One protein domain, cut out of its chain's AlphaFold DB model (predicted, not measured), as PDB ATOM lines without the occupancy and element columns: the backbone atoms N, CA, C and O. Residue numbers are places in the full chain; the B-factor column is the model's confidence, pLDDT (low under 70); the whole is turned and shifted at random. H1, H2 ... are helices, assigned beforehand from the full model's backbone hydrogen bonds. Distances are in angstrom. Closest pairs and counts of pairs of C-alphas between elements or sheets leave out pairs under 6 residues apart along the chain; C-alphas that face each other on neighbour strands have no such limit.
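What this domain is: This is residues 6 to 45 and 64 to 92 of the 371 residues of an uncharacterized protein of Fistulifera solaris (UniProt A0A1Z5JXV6). Two helices, H1 and H3, meet as an L, the last turns of H1 at the beginning of H3; short H2 lies off to one side. H1 and the unnamed stretch after it, residues 26 to 45, make the long axis. The 69 printed residues hold three named helices, H1, H2, H3 in chain order, and no named strand: all helix. The whole is only just loose, close to extended, with a radius of gyration of the C-alphas of 16.1 A and spans of 58 by 28 by 21 A.

How they stand to each other: H1, residues 6 to 25, touches H3, residues 78 to 92, about perpendicular at 83 degrees. H1 touches H3 with residues 20 to 24 alone, and H3 touches H1 with residues 78 to 79 alone; the closest C-alphas of the two, those of Asp 24 and Thr 78, are 5.1 A apart. H2, residues 64 to 70, is apart from both. In H1, H2 and H3 every O i to N i+4 pair is within hydrogen-bond range.

Where its parts are: H1 begins at C-alpha 6 (22.708, -33.461, -12.578) and is 28.9 A long. H2 is 10.0 A long. H3 is 20.9 A long and ends at C-alpha 92 (10.895, -15.372, -42.289).

The domain as a whole: Residues 46 to 63 are not printed; C-alphas 45 and 64 are 26.7 A apart across the cut. Residues 34 to 45 and 92 have pLDDT under 70.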
ATOM      1  N   ARG A   6      24.042 -34.039 -12.809       85.62
ATOM      2  CA  ARG A   6      22.708 -33.461 -12.578       85.62
ATOM      3  C   ARG A   6      22.749 -32.171 -11.756       85.62
ATOM      4  O   ARG A   6      21.969 -31.277 -12.046       85.62
ATOM      5  N   GLN A   7      23.649 -32.080 -10.776       87.50
ATOM      6  CA  GLN A   7      23.859 -30.875  -9.965       87.50
ATOM      7  C   GLN A   7      24.491 -29.754 -10.797       87.50
ATOM      8  O   GLN A   7      24.044 -28.618 -10.715       87.50
ATOM      9  N   MET A   8      25.446 -30.083 -11.676       88.38
ATOM     10  CA  MET A   8      25.997 -29.107 -12.629       88.38
ATOM     11  C   MET A   8      24.917 -28.564 -13.574       88.38
ATOM     12  O   MET A   8      24.854 -27.366 -13.822       88.38
ATOM     13  N   LEU A   9      24.046 -29.430 -14.103       91.06
ATOM     14  CA  LEU A   9      22.961 -29.001 -14.993       91.06
ATOM     15  C   LEU A   9      21.899 -28.164 -14.269       91.06
ATOM     16  O   LEU A   9      21.369 -27.231 -14.868       91.06
ATOM     17  N   SER A  10      21.584 -28.475 -13.005       92.69
ATOM     18  CA  SER A  10      20.668 -27.644 -12.217       92.69
ATOM     19  C   SER A  10      21.274 -26.278 -11.909       92.69
ATOM     20  O   SER A  10      20.601 -25.278 -12.109       92.69
ATOM     21  N   GLU A  11      22.550 -26.225 -11.525       92.31
ATOM     22  CA  GLU A  11      23.261 -24.972 -11.240       92.31
ATOM     23  C   GLU A  11      23.369 -24.085 -12.493       92.31
ATOM     24  O   GLU A  11      23.069 -22.895 -12.447       92.31
ATOM     25  N   LEU A  12      23.683 -24.669 -13.655       93.12
ATOM     26  CA  LEU A  12      23.679 -23.940 -14.930       93.12
ATOM     27  C   LEU A  12      22.295 -23.390 -15.288       93.12
ATOM     28  O   LEU A  12      22.196 -22.275 -15.803       93.12
ATOM     29  N   LYS A  13      21.230 -24.149 -15.011       92.62
ATOM     30  CA  LYS A  13      19.860 -23.686 -15.233       92.62
ATOM     31  C   LYS A  13      19.503 -22.535 -14.292       92.62
ATOM     32  O   LYS A  13      18.980 -21.531 -14.755       92.62
ATOM     33  N   GLU A  14      19.842 -22.645 -13.012       94.94
ATOM     34  CA  GLU A  14      19.620 -21.587 -12.019       94.94
ATOM     35  C   GLU A  14      20.369 -20.298 -12.381       94.94
ATOM     36  O   GLU A  14      19.817 -19.203 -12.265       94.94
ATOM     37  N   HIS A  15      21.604 -20.412 -12.877       94.44
ATOM     38  CA  HIS A  15      22.347 -19.264 -13.387       94.44
ATOM     39  C   HIS A  15      21.683 -18.640 -14.613       94.44
ATOM     40  O   HIS A  15      21.588 -17.415 -14.680       94.44
ATOM     41  N   ASN A  16      21.204 -19.448 -15.561       92.69
ATOM     42  CA  ASN A  16      20.495 -18.933 -16.730       92.69
ATOM     43  C   ASN A  16      19.213 -18.192 -16.321       92.69
ATOM     44  O   ASN A  16      19.021 -17.045 -16.716       92.69
ATOM     45  N   ASP A  17      18.414 -18.793 -15.435       92.69
ATOM     46  CA  ASP A  17      17.196 -18.183 -14.898       92.69
ATOM     47  C   ASP A  17      17.510 -16.858 -14.170       92.69
ATOM     48  O   ASP A  17      16.790 -15.869 -14.317       92.69
ATOM     49  N   PHE A  18      18.618 -16.792 -13.423       94.00
ATOM     50  CA  PHE A  18      19.074 -15.566 -12.760       94.00
ATOM     51  C   PHE A  18      19.452 -14.455 -13.752       94.00
ATOM     52  O   PHE A  18      19.066 -13.297 -13.560       94.00
ATOM     53  N   PHE A  19      20.191 -14.779 -14.815       91.69
ATOM     54  CA  PHE A  19      20.534 -13.796 -15.845       91.69
ATOM     55  C   PHE A  19      19.298 -13.325 -16.613       91.69
ATOM     56  O   PHE A  19      19.165 -12.121 -16.850       91.69
ATOM     57  N   ASP A  20      18.365 -14.226 -16.921       90.25
ATOM     58  CA  ASP A  20      17.091 -13.890 -17.558       90.25
ATOM     59  C   ASP A  20      16.273 -12.922 -16.688       90.25
ATOM     60  O   ASP A  20      15.807 -11.890 -17.177       90.25
ATOM     61  N   MET A  21      16.213 -13.150 -15.369       90.56
ATOM     62  CA  MET A  21      15.581 -12.216 -14.426       90.56
ATOM     63  C   MET A  21      16.243 -10.830 -14.425       90.56
ATOM     64  O   MET A  21      15.545  -9.814 -14.372       90.56
ATOM     65  N   ILE A  22      17.578 -10.754 -14.493       89.75
ATOM     66  CA  ILE A  22      18.296  -9.469 -14.572       89.75
ATOM     67  C   ILE A  22      17.954  -8.730 -15.865       89.75
ATOM     68  O   ILE A  22      17.687  -7.525 -15.838       89.75
ATOM     69  N   VAL A  23      17.954  -9.437 -16.992       88.75
ATOM     70  CA  VAL A  23      17.665  -8.846 -18.302       88.75
ATOM     71  C   VAL A  23      16.203  -8.398 -18.388       88.75
ATOM     72  O   VAL A  23      15.909  -7.365 -18.998       88.75
ATOM     73  N   ASP A  24      15.296  -9.086 -17.698       88.44
ATOM     74  CA  ASP A  24      13.873  -8.751 -17.625       88.44
ATOM     75  C   ASP A  24      13.564  -7.503 -16.783       88.44
ATOM     76  O   ASP A  24      12.574  -6.811 -17.045       88.44
ATOM     77  N   MET A  25      14.421  -7.148 -15.820       87.44
ATOM     78  CA  MET A  25      14.275  -5.904 -15.046       87.44
ATOM     79  C   MET A  25      14.523  -4.642 -15.880       87.44
ATOM     80  O   MET A  25      14.063  -3.549 -15.528       87.44
ATOM     81  N   ILE A  26      15.256  -4.761 -16.983       84.75
ATOM     82  CA  ILE A  26      15.604  -3.631 -17.839       84.75
ATOM     83  C   ILE A  26      14.568  -3.540 -18.968       84.75
ATOM     84  O   ILE A  26      14.193  -4.554 -19.529       84.75
ATOM     85  N   PRO A  27      14.069  -2.360 -19.374       83.06
ATOM     86  CA  PRO A  27      13.066  -2.280 -20.438       83.06
ATOM     87  C   PRO A  27      13.541  -2.850 -21.790       83.06
ATOM     88  O   PRO A  27      14.577  -2.439 -22.311       83.06
ATOM     89  N   SER A  28      12.700  -3.672 -22.439       82.19
ATOM     90  CA  SER A  28      13.004  -4.341 -23.730       82.19
ATOM     91  C   SER A  28      13.450  -3.394 -24.842       82.19
ATOM     92  O   SER A  28      14.196  -3.770 -25.738       82.19
ATOM     93  N   LYS A  29      13.014  -2.134 -24.771       79.00
ATOM     94  CA  LYS A  29      13.323  -1.083 -25.745       79.00
ATOM     95  C   LYS A  29      14.810  -0.771 -25.886       79.00
ATOM     96  O   LYS A  29      15.186  -0.173 -26.886       79.00
ATOM     97  N   LEU A  30      15.608  -1.085 -24.867       79.81
ATOM     98  CA  LEU A  30      17.044  -0.814 -24.862       79.81
ATOM     99  C   LEU A  30      17.851  -1.946 -25.507       79.81
ATOM    100  O   LEU A  30      18.940  -1.692 -26.005       79.81
ATOM    101  N   TYR A  31      17.305  -3.165 -25.532       78.31
ATOM    102  CA  TYR A  31      17.973  -4.352 -26.073       78.31
ATOM    103  C   TYR A  31      17.459  -4.764 -27.455       78.31
ATOM    104  O   TYR A  31      18.179  -5.407 -28.214       78.31
ATOM    105  N   ILE A  32      16.225  -4.388 -27.802       78.06
ATOM    106  CA  ILE A  32      15.605  -4.734 -29.082       78.06
ATOM    107  C   ILE A  32      15.721  -3.546 -30.042       78.06
ATOM    108  O   ILE A  32      15.055  -2.518 -29.870       78.06
ATOM    109  N   ALA A  33      16.556  -3.700 -31.074       70.50
ATOM    110  CA  ALA A  33      16.676  -2.746 -32.177       70.50
ATOM    111  C   ALA A  33      15.296  -2.490 -32.824       70.50
ATOM    112  O   ALA A  33      14.515  -3.424 -33.005       70.50
ATOM    113  N   GLY A  34      14.954  -1.231 -33.127       67.06
ATOM    114  CA  GLY A  34      13.627  -0.850 -33.639       67.06
ATOM    115  C   GLY A  34      12.604  -0.414 -32.577       67.06
ATOM    116  O   GLY A  34      11.635   0.274 -32.903       67.06
ATOM    117  N   GLN A  35      12.788  -0.767 -31.294       64.75
ATOM    118  CA  GLN A  35      11.852  -0.410 -30.205       64.75
ATOM    119  C   GLN A  35      12.263   0.820 -29.378       64.75
ATOM    120  O   GLN A  35      11.446   1.330 -28.597       64.75
ATOM    121  N   SER A  36      13.492   1.317 -29.547       60.03
ATOM    122  CA  SER A  36      14.057   2.456 -28.805       60.03
ATOM    123  C   SER A  36      13.280   3.764 -29.024       60.03
ATOM    124  O   SER A  36      13.365   4.692 -28.220       60.03
ATOM    125  N   GLY A  37      12.442   3.826 -30.066       58.06
ATOM    126  CA  GLY A  37      11.669   5.012 -30.431       58.06
ATOM    127  C   GLY A  37      12.502   6.092 -31.121       58.06
ATOM    128  O   GLY A  37      11.933   7.117 -31.499       58.06
ATOM    129  N   ASP A  38      13.799   5.852 -31.314       56.75
ATOM    130  CA  ASP A  38      14.694   6.725 -32.077       56.75
ATOM    131  C   ASP A  38      14.521   6.517 -33.594       56.75
ATOM    132  O   ASP A  38      14.579   7.468 -34.375       56.75
ATOM    133  N   ASP A  39      14.144   5.300 -34.006       57.62
ATOM    134  CA  ASP A  39      13.958   4.928 -35.416       57.62
ATOM    135  C   ASP A  39      12.686   5.530 -36.045       57.62
ATOM    136  O   ASP A  39      12.605   5.744 -37.257       57.62
ATOM    137  N   PHE A  40      11.686   5.887 -35.226       51.84
ATOM    138  CA  PHE A  40      10.452   6.530 -35.680       51.84
ATOM    139  C   PHE A  40      10.260   7.894 -35.022       51.84
ATOM    140  O   PHE A  40       9.457   8.080 -34.103       51.84
ATOM    141  N   ASN A  41      10.955   8.900 -35.548       56.09
ATOM    142  CA  ASN A  41      10.642  10.287 -35.246       56.09
ATOM    143  C   ASN A  41       9.557  10.801 -36.219       56.09
ATOM    144  O   ASN A  41       9.872  11.143 -37.360       56.09
ATOM    145  N   PRO A  42       8.286  10.975 -35.796       56.00
ATOM    146  CA  PRO A  42       7.222  11.508 -36.657       56.00
ATOM    147  C   PRO A  42       7.444  12.977 -37.068       56.00
ATOM    148  O   PRO A  42       6.636  13.552 -37.802       56.00
ATOM    149  N   LYS A  43       8.504  13.624 -36.562       51.12
ATOM    150  CA  LYS A  43       8.952  14.958 -36.982       51.12
ATOM    151  C   LYS A  43      10.088  14.916 -38.003       51.12
ATOM    152  O   LYS A  43      10.433  15.985 -38.511       51.12
ATOM    153  N   ASN A  44      10.643  13.743 -38.299       61.88
ATOM    154  CA  ASN A  44      11.657  13.585 -39.326       61.88
ATOM    155  C   ASN A  44      11.048  13.993 -40.688       61.88
ATOM    156  O   ASN A  44       9.968  13.502 -41.040       61.88
ATOM    157  N   PRO A  45      11.650  14.945 -41.425       58.09
ATOM    158  CA  PRO A  45      11.110  15.447 -42.689       58.09
ATOM    159  C   PRO A  45      10.805  14.358 -43.729       58.09
ATOM    160  O   PRO A  45       9.866  14.547 -44.500       58.09
ATOM    161  N   ALA A  64      -6.052   2.261 -28.110       85.12
ATOM    162  CA  ALA A  64      -5.765   0.832 -28.051       85.12
ATOM    163  C   ALA A  64      -4.321   0.576 -27.601       85.12
ATOM    164  O   ALA A  64      -4.127  -0.148 -26.639       85.12
ATOM    165  N   GLY A  65      -3.327   1.256 -28.180       83.00
ATOM    166  CA  GLY A  65      -1.924   1.126 -27.770       83.00
ATOM    167  C   GLY A  65      -1.682   1.530 -26.311       83.00
ATOM    168  O   GLY A  65      -0.890   0.902 -25.621       83.00
ATOM    169  N   LYS A  66      -2.413   2.532 -25.802       83.62
ATOM    170  CA  LYS A  66      -2.375   2.877 -24.371       83.62
ATOM    171  C   LYS A  66      -3.004   1.812 -23.474       83.62
ATOM    172  O   LYS A  66      -2.516   1.648 -22.367       83.62
ATOM    173  N   ARG A  67      -4.069   1.141 -23.927       84.31
ATOM    174  CA  ARG A  67      -4.686   0.022 -23.194       84.31
ATOM    175  C   ARG A  67      -3.734  -1.168 -23.157       84.31
ATOM    176  O   ARG A  67      -3.307  -1.519 -22.075       84.31
ATOM    177  N   ARG A  68      -3.239  -1.600 -24.323       82.25
ATOM    178  CA  ARG A  68      -2.239  -2.674 -24.457       82.25
ATOM    179  C   ARG A  68      -1.011  -2.463 -23.568       82.25
ATOM    180  O   ARG A  68      -0.529  -3.391 -22.945       82.25
ATOM    181  N   LYS A  69      -0.522  -1.220 -23.466       80.69
ATOM    182  CA  LYS A  69       0.620  -0.875 -22.600       80.69
ATOM    183  C   LYS A  69       0.329  -1.024 -21.096       80.69
ATOM    184  O   LYS A  69       1.268  -1.151 -20.321       80.69
ATOM    185  N   LEU A  70      -0.930  -0.902 -20.683       79.75
ATOM    186  CA  LEU A  70      -1.362  -0.946 -19.283       79.75
ATOM    187  C   LEU A  70      -2.025  -2.281 -18.905       79.75
ATOM    188  O   LEU A  70      -2.430  -2.431 -17.757       79.75
ATOM    189  N   ASP A  71      -2.139  -3.222 -19.844       82.00
ATOM    190  CA  ASP A  71      -2.716  -4.541 -19.607       82.00
ATOM    191  C   ASP A  71      -1.594  -5.486 -19.112       82.00
ATOM    192  O   ASP A  71      -0.637  -5.718 -19.856       82.00
ATOM    193  N   PRO A  72      -1.664  -6.025 -17.877       79.44
ATOM    194  CA  PRO A  72      -0.587  -6.835 -17.293       79.44
ATOM    195  C   PRO A  72      -0.366  -8.161 -18.031       79.44
ATOM    196  O   PRO A  72       0.757  -8.642 -18.087       79.44
ATOM    197  N   GLU A  73      -1.400  -8.710 -18.673       79.31
ATOM    198  CA  GLU A  73      -1.290  -9.907 -19.520       79.31
ATOM    199  C   GLU A  73      -0.493  -9.661 -20.810       79.31
ATOM    200  O   GLU A  73       0.039 -10.598 -21.396       79.31
ATOM    201  N   GLN A  74      -0.404  -8.406 -21.268       75.75
ATOM    202  CA  GLN A  74       0.346  -8.027 -22.474       75.75
ATOM    203  C   GLN A  74       1.735  -7.457 -22.155       75.75
ATOM    204  O   GLN A  74       2.475  -7.076 -23.067       75.75
ATOM    205  N   ALA A  75       2.088  -7.348 -20.873       72.69
ATOM    206  CA  ALA A  75       3.405  -6.911 -20.445       72.69
ATOM    207  C   ALA A  75       4.401  -8.067 -20.605       72.69
ATOM    208  O   ALA A  75       4.636  -8.845 -19.689       72.69
ATOM    209  N   GLU A  76       4.973  -8.194 -21.798       78.19
ATOM    210  CA  GLU A  76       6.015  -9.185 -22.064       78.19
ATOM    211  C   GLU A  76       7.374  -8.715 -21.537       78.19
ATOM    212  O   GLU A  76       7.740  -7.534 -21.672       78.19
ATOM    213  N   THR A  77       8.122  -9.667 -20.980       83.88
ATOM    214  CA  THR A  77       9.503  -9.501 -20.537       83.88
ATOM    215  C   THR A  77      10.462  -9.359 -21.725       83.88
ATOM    216  O   THR A  77      10.072  -9.489 -22.891       83.88
ATOM    217  N   THR A  78      11.711  -8.979 -21.470       84.12
ATOM    218  CA  THR A  78      12.666  -8.666 -22.544       84.12
ATOM    219  C   THR A  78      13.160  -9.922 -23.239       84.12
ATOM    220  O   THR A  78      13.235  -9.928 -24.469       84.12
ATOM    221  N   THR A  79      13.398 -10.980 -22.468       85.12
ATOM    222  CA  THR A  79      13.732 -12.332 -22.928       85.12
ATOM    223  C   THR A  79      12.655 -12.878 -23.863       85.12
ATOM    224  O   THR A  79      12.937 -13.172 -25.025       85.12
ATOM    225  N   ARG A  80      11.388 -12.862 -23.428       86.25
ATOM    226  CA  ARG A  80      10.240 -13.340 -24.217       86.25
ATOM    227  C   ARG A  80      10.061 -12.587 -25.536       86.25
ATOM    228  O   ARG A  80       9.757 -13.190 -26.560       86.25
ATOM    229  N   LYS A  81      10.261 -11.267 -25.539       84.25
ATOM    230  CA  LYS A  81      10.200 -10.477 -26.781       84.25
ATOM    231  C   LYS A  81      11.356 -10.771 -27.726       84.25
ATOM    232  O   LYS A  81      11.178 -10.685 -28.937       84.25
ATOM    233  N   LYS A  82      12.545 -11.052 -27.189       83.56
ATOM    234  CA  LYS A  82      13.708 -11.427 -27.993       83.56
ATOM    235  C   LYS A  82      13.477 -12.784 -28.656       83.56
ATOM    236  O   LYS A  82      13.676 -12.885 -29.859       83.56
ATOM    237  N   GLU A  83      12.960 -13.756 -27.908       86.38
ATOM    238  CA  GLU A  83      12.595 -15.087 -28.410       86.38
ATOM    239  C   GLU A  83      11.510 -15.016 -29.492       86.38
ATOM    240  O   GLU A  83      11.672 -15.593 -30.564       86.38
ATOM    241  N   GLN A  84      10.441 -14.238 -29.275       84.00
ATOM    242  CA  GLN A  84       9.423 -14.004 -30.306       84.00
ATOM    243  C   GLN A  84      10.041 -13.445 -31.591       84.00
ATOM    244  O   GLN A  84       9.768 -13.949 -32.675       84.00
ATOM    245  N   LEU A  85      10.916 -12.447 -31.480       82.88
ATOM    246  CA  LEU A  85      11.535 -11.804 -32.637       82.88
ATOM    247  C   LEU A  85      12.551 -12.716 -33.344       82.88
ATOM    248  O   LEU A  85      12.710 -12.636 -34.559       82.88
ATOM    249  N   GLU A  86      13.236 -13.587 -32.606       82.69
ATOM    250  CA  GLU A  86      14.087 -14.639 -33.172       82.69
ATOM    251  C   GLU A  86      13.254 -15.713 -33.878       82.69
ATOM    252  O   GLU A  86      13.613 -16.105 -34.985       82.69
ATOM    253  N   SER A  87      12.107 -16.109 -33.316       82.69
ATOM    254  CA  SER A  87      11.178 -17.043 -33.965       82.69
ATOM    255  C   SER A  87      10.555 -16.453 -35.235       82.69
ATOM    256  O   SER A  87      10.513 -17.124 -36.259       82.69
ATOM    257  N   GLU A  88      10.172 -15.171 -35.222       80.88
ATOM    258  CA  GLU A  88       9.683 -14.456 -36.407       80.88
ATOM    259  C   GLU A  88      10.765 -14.365 -37.490       80.88
ATOM    260  O   GLU A  88      10.473 -14.535 -38.670       80.88
ATOM    261  N   LYS A  89      12.028 -14.134 -37.104       78.38
ATOM    262  CA  LYS A  89      13.165 -14.134 -38.037       78.38
ATOM    263  C   LYS A  89      13.488 -15.516 -38.590       78.38
ATOM    264  O   LYS A  89      13.954 -15.592 -39.717       78.38
ATOM    265  N   PHE A  90      13.303 -16.572 -37.804       72.56
ATOM    266  CA  PHE A  90      13.514 -17.945 -38.248       72.56
ATOM    267  C   PHE A  90      12.454 -18.342 -39.282       72.56
ATOM    268  O   PHE A  90      12.808 -18.761 -40.376       72.56
ATOM    269  N   VAL A  91      11.178 -18.068 -38.994       73.06
ATOM    270  CA  VAL A  91      10.068 -18.298 -39.936       73.06
ATOM    271  C   VAL A  91      10.251 -17.483 -41.221       73.06
ATOM    272  O   VAL A  91      10.128 -18.025 -42.309       73.06
ATOM    273  N   ALA A  92      10.642 -16.209 -41.114       65.75
ATOM    274  CA  ALA A  92      10.895 -15.372 -42.289       65.75
ATOM    275  C   ALA A  92      12.094 -15.832 -43.140       65.75
ATOM    276  O   ALA A  92      12.199 -15.427 -44.291       65.75
TER     277      ALA A  92